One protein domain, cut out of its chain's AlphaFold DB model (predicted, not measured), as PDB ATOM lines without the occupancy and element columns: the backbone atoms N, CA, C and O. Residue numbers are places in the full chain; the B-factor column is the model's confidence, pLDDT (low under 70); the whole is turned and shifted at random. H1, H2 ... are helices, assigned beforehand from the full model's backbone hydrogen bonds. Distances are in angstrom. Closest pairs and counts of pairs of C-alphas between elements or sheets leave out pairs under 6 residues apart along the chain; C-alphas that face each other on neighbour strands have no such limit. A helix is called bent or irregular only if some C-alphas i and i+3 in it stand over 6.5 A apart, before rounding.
ATOM      1  N   MET A   1     -39.234 -43.342 -27.677       35.28
ATOM      2  CA  MET A   1     -40.213 -43.029 -28.746       35.28
ATOM      3  C   MET A   1     -41.146 -41.857 -28.409       35.28
ATOM      4  O   MET A   1     -41.207 -40.934 -29.205       35.28
ATOM      5  N   LEU A   2     -41.801 -41.818 -27.236       30.73
ATOM      6  CA  LEU A   2     -42.666 -40.688 -26.817       30.73
ATOM      7  C   LEU A   2     -41.951 -39.320 -26.804       30.73
ATOM      8  O   LEU A   2     -42.534 -38.315 -27.199       30.73
ATOM      9  N   ILE A   3     -40.660 -39.301 -26.457       38.78
ATOM     10  CA  ILE A   3     -39.813 -38.098 -26.510       38.78
ATOM     11  C   ILE A   3     -39.637 -37.597 -27.955       38.78
ATOM     12  O   ILE A   3     -39.659 -36.396 -28.191       38.78
ATOM     13  N   LEU A   4     -39.527 -38.495 -28.941       43.31
ATOM     14  CA  LEU A   4     -39.354 -38.108 -30.345       43.31
ATOM     15  C   LEU A   4     -40.635 -37.471 -30.913       43.31
ATOM     16  O   LEU A   4     -40.555 -36.499 -31.655       43.31
ATOM     17  N   ILE A   5     -41.809 -37.981 -30.518       41.00
ATOM     18  CA  ILE A   5     -43.127 -37.481 -30.951       41.00
ATOM     19  C   ILE A   5     -43.442 -36.125 -30.308       41.00
ATOM     20  O   ILE A   5     -43.858 -35.197 -31.004       41.00
ATOM     21  N   ALA A   6     -43.197 -35.981 -29.000       41.53
ATOM     22  CA  ALA A   6     -43.377 -34.710 -28.297       41.53
ATOM     23  C   ALA A   6     -42.483 -33.617 -28.900       41.53
ATOM     24  O   ALA A   6     -42.929 -32.494 -29.130       41.53
ATOM     25  N   VAL A   7     -41.245 -33.968 -29.249       50.62
ATOM     26  CA  VAL A   7     -40.309 -33.010 -29.835       50.62
ATOM     27  C   VAL A   7     -40.634 -32.718 -31.300       50.62
ATOM     28  O   VAL A   7     -40.514 -31.572 -31.730       50.62
ATOM     29  N   HIS A   8     -41.144 -33.686 -32.062       47.16
ATOM     30  CA  HIS A   8     -41.596 -33.421 -33.425       47.16
ATOM     31  C   HIS A   8     -42.761 -32.414 -33.461       47.16
ATOM     32  O   HIS A   8     -42.770 -31.541 -34.331       47.16
ATOM     33  N   LYS A   9     -43.693 -32.478 -32.497       45.69
ATOM     34  CA  LYS A   9     -44.787 -31.499 -32.361       45.69
ATOM     35  C   LYS A   9     -44.276 -30.097 -32.020       45.69
ATOM     36  O   LYS A   9     -44.716 -29.130 -32.632       45.69
ATOM     37  N   VAL A  10     -43.314 -29.993 -31.101       47.81
ATOM     38  CA  VAL A  10     -42.699 -28.709 -30.708       47.81
ATOM     39  C   VAL A  10     -41.913 -28.078 -31.867       47.81
ATOM     40  O   VAL A  10     -41.913 -26.863 -32.027       47.81
ATOM     41  N   ILE A  11     -41.289 -28.888 -32.727       49.34
ATOM     42  CA  ILE A  11     -40.484 -28.410 -33.863       49.34
ATOM     43  C   ILE A  11     -41.332 -27.834 -35.015       49.34
ATOM     44  O   ILE A  11     -40.822 -27.022 -35.783       49.34
ATOM     45  N   ILE A  12     -42.598 -28.240 -35.156       52.91
ATOM     46  CA  ILE A  12     -43.473 -27.776 -36.249       52.91
ATOM     47  C   ILE A  12     -44.090 -26.398 -35.947       52.91
ATOM     48  O   ILE A  12     -44.398 -25.660 -36.879       52.91
ATOM     49  N   LEU A  13     -44.245 -26.031 -34.670       49.03
ATOM     50  CA  LEU A  13     -45.019 -24.850 -34.270       49.03
ATOM     51  C   LEU A  13     -44.246 -23.516 -34.305       49.03
ATOM     52  O   LEU A  13     -44.886 -22.479 -34.416       49.03
ATOM     53  N   GLU A  14     -42.906 -23.505 -34.298       47.31
ATOM     54  CA  GLU A  14     -42.111 -22.261 -34.390       47.31
ATOM     55  C   GLU A  14     -40.863 -22.422 -35.285       47.31
ATOM     56  O   GLU A  14     -39.759 -22.701 -34.802       47.31
ATOM     57  N   PRO A  15     -40.989 -22.241 -36.613       53.75
ATOM     58  CA  PRO A  15     -39.870 -22.404 -37.543       53.75
ATOM     59  C   PRO A  15     -38.807 -21.291 -37.459       53.75
ATOM     60  O   PRO A  15     -37.690 -21.487 -37.937       53.75
ATOM     61  N   SER A  16     -39.105 -20.142 -36.845       56.31
ATOM     62  CA  SER A  16     -38.252 -18.947 -36.906       56.31
ATOM     63  C   SER A  16     -37.253 -18.787 -35.756       56.31
ATOM     64  O   SER A  16     -36.283 -18.046 -35.916       56.31
ATOM     65  N   PHE A  17     -37.419 -19.465 -34.611       52.53
ATOM     66  CA  PHE A  17     -36.790 -18.945 -33.388       52.53
ATOM     67  C   PHE A  17     -35.431 -19.530 -32.966       52.53
ATOM     68  O   PHE A  17     -34.660 -18.801 -32.352       52.53
ATOM     69  N   PHE A  18     -35.030 -20.772 -33.294       57.16
ATOM     70  CA  PHE A  18     -33.719 -21.280 -32.818       57.16
ATOM     71  C   PHE A  18     -33.020 -22.335 -33.707       57.16
ATOM     72  O   PHE A  18     -32.928 -23.513 -33.334       57.16
ATOM     73  N   PRO A  19     -32.367 -21.936 -34.818       69.00
ATOM     74  CA  PRO A  19     -31.579 -22.855 -35.651       69.00
ATOM     75  C   PRO A  19     -30.364 -23.463 -34.921       69.00
ATOM     76  O   PRO A  19     -29.914 -24.562 -35.261       69.00
ATOM     77  N   LYS A  20     -29.819 -22.779 -33.898       78.81
ATOM     78  CA  LYS A  20     -28.697 -23.289 -33.086       78.81
ATOM     79  C   LYS A  20     -29.147 -24.331 -32.052       78.81
ATOM     80  O   LYS A  20     -28.552 -25.406 -31.994       78.81
ATOM     81  N   LYS A  21     -30.223 -24.070 -31.292       81.69
ATOM     82  CA  LYS A  21     -30.720 -25.012 -30.263       81.69
ATOM     83  C   LYS A  21     -31.219 -26.318 -30.885       81.69
ATOM     84  O   LYS A  21     -30.926 -27.388 -30.361       81.69
ATOM     85  N   ARG A  22     -31.868 -26.252 -32.055       78.00
ATOM     86  CA  ARG A  22     -32.329 -27.445 -32.785       78.00
ATOM     87  C   ARG A  22     -31.182 -28.368 -33.207       78.00
ATOM     88  O   ARG A  22     -31.309 -29.582 -33.088       78.00
ATOM     89  N   ARG A  23     -30.052 -27.816 -33.667       81.06
ATOM     90  CA  ARG A  23     -28.867 -28.617 -34.025       81.06
ATOM     91  C   ARG A  23     -28.270 -29.328 -32.816       81.06
ATOM     92  O   ARG A  23     -27.931 -30.503 -32.922       81.06
ATOM     93  N   ILE A  24     -28.169 -28.638 -31.681       87.06
ATOM     94  CA  ILE A  24     -27.689 -29.236 -30.426       87.06
ATOM     95  C   ILE A  24     -28.625 -30.369 -29.999       87.06
ATOM     96  O   ILE A  24     -28.167 -31.470 -29.709       87.06
ATOM     97  N   PHE A  25     -29.935 -30.130 -30.052       84.88
ATOM     98  CA  PHE A  25     -30.938 -31.123 -29.698       84.88
ATOM     99  C   PHE A  25     -30.896 -32.371 -30.602       84.88
ATOM    100  O   PHE A  25     -30.890 -33.495 -30.105       84.88
ATOM    101  N   LEU A  26     -30.795 -32.199 -31.926       82.94
ATOM    102  CA  LEU A  26     -30.664 -33.325 -32.860       82.94
ATOM    103  C   LEU A  26     -29.385 -34.133 -32.609       82.94
ATOM    104  O   LEU A  26     -29.434 -35.359 -32.602       82.94
ATOM    105  N   ARG A  27     -28.254 -33.466 -32.348       87.69
ATOM    106  CA  ARG A  27     -26.993 -34.145 -31.997       87.69
ATOM    107  C   ARG A  27     -27.123 -34.945 -30.706       87.69
ATOM    108  O   ARG A  27     -26.625 -36.065 -30.645       87.69
ATOM    109  N   PHE A  28     -27.818 -34.400 -29.710       91.38
ATOM    110  CA  PHE A  28     -28.093 -35.107 -28.465       91.38
ATOM    111  C   PHE A  28     -28.944 -36.363 -28.696       91.38
ATOM    112  O   PHE A  28     -28.589 -37.428 -28.200       91.38
ATOM    113  N   LEU A  29     -30.015 -36.278 -29.496       87.94
ATOM    114  CA  LEU A  29     -30.842 -37.447 -29.825       87.94
ATOM    115  C   LEU A  29     -30.053 -38.543 -30.546       87.94
ATOM    116  O   LEU A  29     -30.199 -39.721 -30.222       87.94
ATOM    117  N   VAL A  30     -29.211 -38.159 -31.505       88.88
ATOM    118  CA  VAL A  30     -28.351 -39.097 -32.237       88.88
ATOM    119  C   VAL A  30     -27.370 -39.767 -31.279       88.88
ATOM    120  O   VAL A  30     -27.258 -40.989 -31.285       88.88
ATOM    121  N   ALA A  31     -26.708 -38.990 -30.418       93.44
ATOM    122  CA  ALA A  31     -25.780 -39.525 -29.426       93.44
ATOM    123  C   ALA A  31     -26.478 -40.492 -28.459       93.44
ATOM    124  O   ALA A  31     -25.978 -41.590 -28.229       93.44
ATOM    125  N   ALA A  32     -27.658 -40.132 -27.949       92.12
ATOM    126  CA  ALA A  32     -28.442 -40.991 -27.065       92.12
ATOM    127  C   ALA A  32     -28.858 -42.303 -27.751       92.12
ATOM    128  O   ALA A  32     -28.769 -43.367 -27.140       92.12
ATOM    129  N   SER A  33     -29.264 -42.244 -29.022       93.38
ATOM    130  CA  SER A  33     -29.627 -43.432 -29.800       93.38
ATOM    131  C   SER A  33     -28.427 -44.349 -30.057       93.38
ATOM    132  O   SER A  33     -28.523 -45.560 -29.850       93.38
ATOM    133  N   ILE A  34     -27.277 -43.781 -30.441       94.12
ATOM    134  CA  ILE A  34     -26.035 -44.538 -30.658       94.12
ATOM    135  C   ILE A  34     -25.564 -45.182 -29.354       94.12
ATOM    136  O   ILE A  34     -25.209 -46.355 -29.352       94.12
ATOM    137  N   LEU A  35     -25.599 -44.451 -28.237       95.00
ATOM    138  CA  LEU A  35     -25.209 -44.988 -26.933       95.00
ATOM    139  C   LEU A  35     -26.159 -46.095 -26.466       95.00
ATOM    140  O   LEU A  35     -25.691 -47.140 -26.016       95.00
ATOM    141  N   GLY A  36     -27.475 -45.907 -26.601       93.94
ATOM    142  CA  GLY A  36     -28.468 -46.909 -26.208       93.94
ATOM    143  C   GLY A  36     -28.329 -48.207 -27.005       93.94
ATOM    144  O   GLY A  36     -28.180 -49.283 -26.425       93.94
ATOM    145  N   ASN A  37     -28.297 -48.102 -28.334       95.06
ATOM    146  CA  ASN A  37     -28.173 -49.263 -29.215       95.06
ATOM    147  C   ASN A  37     -26.765 -49.878 -29.200       95.06
ATOM    148  O   ASN A  37     -26.622 -51.096 -29.278       95.06
ATOM    149  N   GLY A  38     -25.720 -49.068 -29.019       96.31
ATOM    150  CA  GLY A  38     -24.350 -49.546 -28.832       96.31
ATOM    151  C   GLY A  38     -24.192 -50.334 -27.531       96.31
ATOM    152  O   GLY A  38     -23.603 -51.412 -27.531       96.31
ATOM    153  N   THR A  39     -24.798 -49.859 -26.439       94.25
ATOM    154  CA  THR A  39     -24.834 -50.598 -25.167       94.25
ATOM    155  C   THR A  39     -25.596 -51.912 -25.321       94.25
ATOM    156  O   THR A  39     -25.136 -52.942 -24.833       94.25
ATOM    157  N   LEU A  40     -26.720 -51.916 -26.051       93.25
ATOM    158  CA  LEU A  40     -27.451 -53.144 -26.370       93.25
ATOM    159  C   LEU A  40     -26.573 -54.137 -27.149       93.25
ATOM    160  O   LEU A  40     -26.518 -55.305 -26.776       93.25
ATOM    161  N   LEU A  41     -25.836 -53.690 -28.171       96.00
ATOM    162  CA  LEU A  41     -24.899 -54.544 -28.912       96.00
ATOM    163  C   LEU A  41     -23.775 -55.083 -28.024       96.00
ATOM    164  O   LEU A  41     -23.478 -56.273 -28.091       96.00
ATOM    165  N   LEU A  42     -23.197 -54.255 -27.151       95.19
ATOM    166  CA  LEU A  42     -22.182 -54.697 -26.190       95.19
ATOM    167  C   LEU A  42     -22.737 -55.749 -25.223       95.19
ATOM    168  O   LEU A  42     -22.091 -56.771 -24.996       95.19
ATOM    169  N   LEU A  43     -23.954 -55.557 -24.707       91.81
ATOM    170  CA  LEU A  43     -24.635 -56.541 -23.860       91.81
ATOM    171  C   LEU A  43     -24.907 -57.843 -24.620       91.81
ATOM    172  O   LEU A  43     -24.695 -58.927 -24.071       91.81
ATOM    173  N   LEU A  44     -25.330 -57.747 -25.883       94.25
ATOM    174  CA  LEU A  44     -25.517 -58.907 -26.749       94.25
ATOM    175  C   LEU A  44     -24.190 -59.602 -27.041       94.25
ATOM    176  O   LEU A  44     -24.183 -60.821 -27.133       94.25
ATOM    177  N   MET A  45     -23.071 -58.890 -27.181       94.25
ATOM    178  CA  MET A  45     -21.745 -59.489 -27.370       94.25
ATOM    179  C   MET A  45     -21.243 -60.176 -26.098       94.25
ATOM    180  O   MET A  45     -20.722 -61.288 -26.176       94.25
ATOM    181  N   HIS A  46     -21.443 -59.543 -24.943       93.31
ATOM    182  CA  HIS A  46     -20.880 -59.981 -23.671       93.31
ATOM    183  C   HIS A  46     -21.678 -61.114 -23.004       93.31
ATOM    184  O   HIS A  46     -21.091 -62.004 -22.387       93.31
ATOM    185  N   ARG A  47     -23.015 -61.126 -23.113       83.31
ATOM    186  CA  ARG A  47     -23.850 -62.040 -22.318       83.31
ATOM    187  C   ARG A  47     -24.174 -63.340 -23.059       83.31
ATOM    188  O   ARG A  47     -24.894 -63.355 -24.054       83.31
ATOM    189  N   ARG A  48     -23.719 -64.464 -22.502       86.88
ATOM    190  CA  ARG A  48     -23.937 -65.835 -23.008       86.88
ATOM    191  C   ARG A  48     -25.241 -66.461 -22.479       86.88
ATOM    192  O   ARG A  48     -25.247 -67.571 -21.956       86.88
ATOM    193  N   SER A  49     -26.343 -65.712 -22.523       80.88
ATOM    194  CA  SER A  49     -27.644 -66.225 -22.070       80.88
ATOM    195  C   SER A  49     -28.273 -67.106 -23.150       80.88
ATOM    196  O   SER A  49     -28.631 -66.596 -24.209       80.88
ATOM    197  N   ARG A  50     -28.480 -68.399 -22.856       84.06
ATOM    198  CA  ARG A  50     -29.157 -69.355 -23.760       84.06
ATOM    199  C   ARG A  50     -30.559 -68.900 -24.175       84.06
ATOM    200  O   ARG A  50     -30.991 -69.153 -25.287       84.06
ATOM    201  N   VAL A  51     -31.271 -68.189 -23.297       79.31
ATOM    202  CA  VAL A  51     -32.633 -67.701 -23.586       79.31
ATOM    203  C   VAL A  51     -32.616 -66.587 -24.638       79.31
ATOM    204  O   VAL A  51     -33.563 -66.438 -25.405       79.31
ATOM    205  N   LEU A  52     -31.531 -65.811 -24.694       80.56
ATOM    206  CA  LEU A  52     -31.394 -64.702 -25.630       80.56
ATOM    207  C   LEU A  52     -30.779 -65.124 -26.971       80.56
ATOM    208  O   LEU A  52     -30.876 -64.351 -27.916       80.56
ATOM    209  N   GLU A  53     -30.173 -66.314 -27.080       84.38
ATOM    210  CA  GLU A  53     -29.476 -66.771 -28.297       84.38
ATOM    211  C   GLU A  53     -30.383 -66.768 -29.529       84.38
ATOM    212  O   GLU A  53     -30.006 -66.197 -30.553       84.38
ATOM    213  N   ASN A  54     -31.615 -67.269 -29.406       85.88
ATOM    214  CA  ASN A  54     -32.560 -67.321 -30.529       85.88
ATOM    215  C   ASN A  54     -32.961 -65.928 -31.040       85.88
ATOM    216  O   ASN A  54     -33.262 -65.759 -32.218       85.88
ATOM    217  N   TYR A  55     -32.940 -64.917 -30.169       86.50
ATOM    218  CA  TYR A  55     -33.293 -63.538 -30.516       86.50
ATOM    219  C   TYR A  55     -32.070 -62.644 -30.717       86.50
ATOM    220  O   TYR A  55     -32.222 -61.481 -31.087       86.50
ATOM    221  N   ARG A  56     -30.853 -63.151 -30.496       89.19
ATOM    222  CA  ARG A  56     -29.622 -62.353 -30.492       89.19
ATOM    223  C   ARG A  56     -29.370 -61.713 -31.846       89.19
ATOM    224  O   ARG A  56     -29.075 -60.526 -31.906       89.19
ATOM    225  N   HIS A  57     -29.533 -62.482 -32.919       88.81
ATOM    226  CA  HIS A  57     -29.368 -61.979 -34.282       88.81
ATOM    227  C   HIS A  57     -30.431 -60.938 -34.631       88.81
ATOM    228  O   HIS A  57     -30.103 -59.906 -35.210       88.81
ATOM    229  N   LEU A  58     -31.679 -61.158 -34.207       85.31
ATOM    230  CA  LEU A  58     -32.771 -60.216 -34.437       85.31
ATOM    231  C   LEU A  58     -32.537 -58.898 -33.682       85.31
ATOM    232  O   LEU A  58     -32.589 -57.829 -34.282       85.31
ATOM    233  N   LEU A  59     -32.207 -58.966 -32.391       87.12
ATOM    234  CA  LEU A  59     -31.926 -57.794 -31.558       87.12
ATOM    235  C   LEU A  59     -30.673 -57.046 -32.022       87.12
ATOM    236  O   LEU A  59     -30.670 -55.818 -32.038       87.12
ATOM    237  N   ALA A  60     -29.630 -57.767 -32.441       91.62
ATOM    238  CA  ALA A  60     -28.436 -57.156 -33.013       91.62
ATOM    239  C   ALA A  60     -28.756 -56.452 -34.334       91.62
ATOM    240  O   ALA A  60     -28.302 -55.330 -34.546       91.62
ATOM    241  N   SER A  61     -29.571 -57.075 -35.193       86.38
ATOM    242  CA  SER A  61     -30.005 -56.461 -36.448       86.38
ATOM    243  C   SER A  61     -30.794 -55.179 -36.184       86.38
ATOM    244  O   SER A  61     -30.460 -54.147 -36.747       86.38
ATOM    245  N   PHE A  62     -31.730 -55.201 -35.228       87.00
ATOM    246  CA  PHE A  62     -32.514 -54.032 -34.838       87.00
ATOM    247  C   PHE A  62     -31.630 -52.894 -34.310       87.00
ATOM    248  O   PHE A  62     -31.744 -51.759 -34.766       87.00
ATOM    249  N   ALA A  63     -30.693 -53.205 -33.410       91.69
ATOM    250  CA  ALA A  63     -29.773 -52.218 -32.852       91.69
ATOM    251  C   ALA A  63     -28.862 -51.594 -33.925       91.69
ATOM    252  O   ALA A  63     -28.636 -50.382 -33.924       91.69
ATOM    253  N   LEU A  64     -28.353 -52.405 -34.859       90.00
ATOM    254  CA  LEU A  64     -27.546 -51.927 -35.986       90.00
ATOM    255  C   LEU A  64     -28.361 -51.032 -36.922       90.00
ATOM    256  O   LEU A  64     -27.872 -49.979 -37.336       90.00
ATOM    257  N   THR A  65     -29.600 -51.418 -37.230       85.19
ATOM    258  CA  THR A  65     -30.498 -50.608 -38.054       85.19
ATOM    259  C   THR A  65     -30.786 -49.267 -37.374       85.19
ATOM    260  O   THR A  65     -30.614 -48.230 -38.013       85.19
ATOM    261  N   ASP A  66     -31.111 -49.249 -36.078       87.38
ATOM    262  CA  ASP A  66     -31.359 -48.009 -35.325       87.38
ATOM    263  C   ASP A  66     -30.141 -47.070 -35.298       87.38
ATOM    264  O   ASP A  66     -30.292 -45.850 -35.452       87.38
ATOM    265  N   ILE A  67     -28.924 -47.607 -35.156       90.62
ATOM    266  CA  ILE A  67     -27.683 -46.820 -35.256       90.62
ATOM    267  C   ILE A  67     -27.546 -46.225 -36.660       90.62
ATOM    268  O   ILE A  67     -27.325 -45.019 -36.788       90.62
ATOM    269  N   ALA A  68     -27.724 -47.037 -37.705       86.75
ATOM    270  CA  ALA A  68     -27.619 -46.587 -39.091       86.75
ATOM    271  C   ALA A  68     -28.636 -45.478 -39.411       86.75
ATOM    272  O   ALA A  68     -28.270 -44.455 -39.991       86.75
ATOM    273  N   ILE A  69     -29.886 -45.623 -38.961       84.25
ATOM    274  CA  ILE A  69     -30.941 -44.610 -39.109       84.25
ATOM    275  C   ILE A  69     -30.580 -43.331 -38.353       84.25
ATOM    276  O   ILE A  69     -30.760 -42.226 -38.867       84.25
ATOM    277  N   SER A  70     -30.054 -43.459 -37.138       87.81
ATOM    278  CA  SER A  70     -29.663 -42.308 -36.323       87.81
ATOM    279  C   SER A  70     -28.524 -41.532 -36.979       87.81
ATOM    280  O   SER A  70     -28.584 -40.305 -37.052       87.81
ATOM    281  N   MET A  71     -27.527 -42.233 -37.530       86.69
ATOM    282  CA  MET A  71     -26.448 -41.625 -38.314       86.69
ATOM    283  C   MET A  71     -26.975 -40.984 -39.601       86.69
ATOM    284  O   MET A  71     -26.603 -39.852 -39.915       86.69
ATOM    285  N   TYR A  72     -27.889 -41.658 -40.304       83.44
ATOM    286  CA  TYR A  72     -28.531 -41.118 -41.500       83.44
ATOM    287  C   TYR A  72     -29.286 -39.825 -41.190       83.44
ATOM    288  O   TYR A  72     -29.092 -38.819 -41.866       83.44
ATOM    289  N   HIS A  73     -30.086 -39.794 -40.124       81.38
ATOM    290  CA  HIS A  73     -30.787 -38.586 -39.697       81.38
ATOM    291  C   HIS A  73     -29.829 -37.480 -39.248       81.38
ATOM    292  O   HIS A  73     -30.057 -36.317 -39.583       81.38
ATOM    293  N   ALA A  74     -28.742 -37.816 -38.552       84.81
ATOM    294  CA  ALA A  74     -27.722 -36.847 -38.154       84.81
ATOM    295  C   ALA A  74     -27.081 -36.147 -39.358       84.81
ATOM    296  O   ALA A  74     -26.815 -34.947 -39.299       84.81
ATOM    297  N   TRP A  75     -26.847 -36.901 -40.433       80.94
ATOM    298  CA  TRP A  75     -26.233 -36.411 -41.663       80.94
ATOM    299  C   TRP A  75     -27.235 -35.686 -42.570       80.94
ATOM    300  O   TRP A  75     -26.963 -34.593 -43.061       80.94
ATOM    301  N   TYR A  76     -28.407 -36.283 -42.789       74.06
ATOM    302  CA  TYR A  76     -29.358 -35.876 -43.822       74.06
ATOM    303  C   TYR A  76     -30.261 -34.714 -43.391       74.06
ATOM    304  O   TYR A  76     -30.515 -33.798 -44.175       74.06
ATOM    305  N   ILE A  77     -30.724 -34.709 -42.134       73.88
ATOM    306  CA  ILE A  77     -31.641 -33.676 -41.626       73.88
ATOM    307  C   ILE A  77     -31.022 -32.271 -41.734       73.88
ATOM    308  O   ILE A  77     -31.703 -31.385 -42.246       73.88
ATOM    309  N   PRO A  78     -29.760 -32.022 -41.328       67.00
ATOM    310  CA  PRO A  78     -29.161 -30.693 -41.450       67.00
ATOM    311  C   PRO A  78     -29.059 -30.190 -42.893       67.00
ATOM    312  O   PRO A  78     -29.167 -28.986 -43.107       67.00
ATOM    313  N   VAL A  79     -28.872 -31.098 -43.858       65.44
ATOM    314  CA  VAL A  79     -28.746 -30.771 -45.286       65.44
ATOM    315  C   VAL A  79     -30.103 -30.403 -45.886       65.44
ATOM    316  O   VAL A  79     -30.202 -29.440 -46.637       65.44
ATOM    317  N   LEU A  80     -31.175 -31.113 -45.520       60.38
ATOM    318  CA  LEU A  80     -32.515 -30.836 -46.055       60.38
ATOM    319  C   LEU A  80     -33.174 -29.590 -45.438       60.38
ATOM    320  O   LEU A  80     -34.031 -28.949 -46.053       60.38
ATOM    321  N   LEU A  81     -32.790 -29.250 -44.206       59.34
ATOM    322  CA  LEU A  81     -33.375 -28.143 -43.454       59.34
ATOM    323  C   LEU A  81     -32.930 -26.755 -43.883       59.34
ATOM    324  O   LEU A  81     -33.564 -25.788 -43.466       59.34
ATOM    325  N   SER A  82     -31.898 -26.632 -44.716       52.62
ATOM    326  CA  SER A  82     -31.460 -25.318 -45.180       52.62
ATOM    327  C   SER A  82     -32.338 -24.726 -46.284       52.62
ATOM    328  O   SER A  82     -32.074 -23.591 -46.671       52.62
ATOM    329  N   SER A  83     -33.336 -25.448 -46.827       49.88
ATOM    330  CA  SER A  83     -34.004 -24.971 -48.054       49.88
ATOM    331  C   SER A  83     -35.519 -25.223 -48.186       49.88
ATOM    332  O   SER A  83     -36.184 -24.339 -48.709       49.88
ATOM    333  N   TYR A  84     -36.112 -26.342 -47.725       50.81
ATOM    334  CA  TYR A  84     -37.538 -26.657 -48.032       50.81
ATOM    335  C   TYR A  84     -38.275 -27.514 -46.972       50.81
ATOM    336  O   TYR A  84     -39.072 -28.402 -47.288       50.81
ATOM    337  N   ALA A  85     -37.995 -27.309 -45.686       46.91
ATOM    338  CA  ALA A  85     -38.401 -28.248 -44.641       46.91
ATOM    339  C   ALA A  85     -39.791 -27.972 -44.046       46.91
ATOM    340  O   ALA A  85     -39.912 -27.198 -43.105       46.91
ATOM    341  N   CYS A  86     -40.811 -28.661 -44.566       42.44
ATOM    342  CA  CYS A  86     -41.840 -29.348 -43.758       42.44
ATOM    343  C   CYS A  86     -42.801 -30.175 -44.633       42.44
ATOM    344  O   CYS A  86     -43.229 -31.241 -44.211       42.44
TER     345      CYS A  86
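This is residues 1 to 86 of the 368 residues of an uncharacterized protein of Pristionchus pacificus (UniProt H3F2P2). The model is a long helical hairpin, H2 and H3 side by side along the long axis, with the much shorter H1 folded back beside the part of the hairpin where H2 begins, a small gap away from it. The turn between H2 and H3 makes one end of the rod, where residues 46 to 51 stick out, and H3 has a kink near that end, around residue 57. The printed part has 86 residues with three named helices, in the order H1, H2, H3, and no named strand; its class is all helix. It is loose, with a radius of gyration of the C-alphas of 16.4 A, and spans 53 by 22 by 18 A.

H1, residues 2 to 13, touches no helix. A tight link of 5 residues leads to H2, residues 19 to 46, and the two are apart, but only just: their closest C-alphas are 8.3 A from each other. H2 is followed by a tight link of 3 residues and then by H3, residues 50 to 80. H2 and H3 form a helical hairpin and touch, with 26 pairs of C-alphas within 8 A. Their closest C-alphas, those of Asn 37 and Ala 63, are 5.0 A apart. Their lines stand at a shallow tilt of 19 degrees and run opposite ways, with 10.7 A from centre to centre. H1 and H3 are apart. Of the backbone pairs from O i to N i+4, 7 of 8 in H1, 23 of 24 in H2 and 21 of 27 in H3 are within hydrogen-bond range.

H1 begins at C-alpha 2, at (-42.666, -40.688, -26.817), and is 17.7 A long from first to last C-alpha. H2 runs from Pro 19 to His 46, 40.5 A from first to last C-alpha, and begins at C-alpha 19, at (-31.579, -22.855, -35.651). H3, the longest helix with 31 residues, runs from Arg 50 to Leu 80 and measures 44.6 A; it ends at C-alpha 80, at (-32.515, -30.836, -46.055). H3 is irregular: C-alphas 54 and 57 are 7.3 A apart, and it has a kink of 51 degrees near residue 57.

The outline is a rod, and the two C-alphas farthest apart, those of Ser 16 and Arg 50, are 52.9 A from each other. Residues 46 to 51 stand free, of which 46 belongs to H2 and 50 to 51 to H3. The printed part has no cut, and both links are tight. The mean pLDDT of the printed part is 75.3; residues 1 to 19 and 78 to 86 are under 70. H1 has a mean pLDDT of 45, against 89 for H2 and 83 for H3.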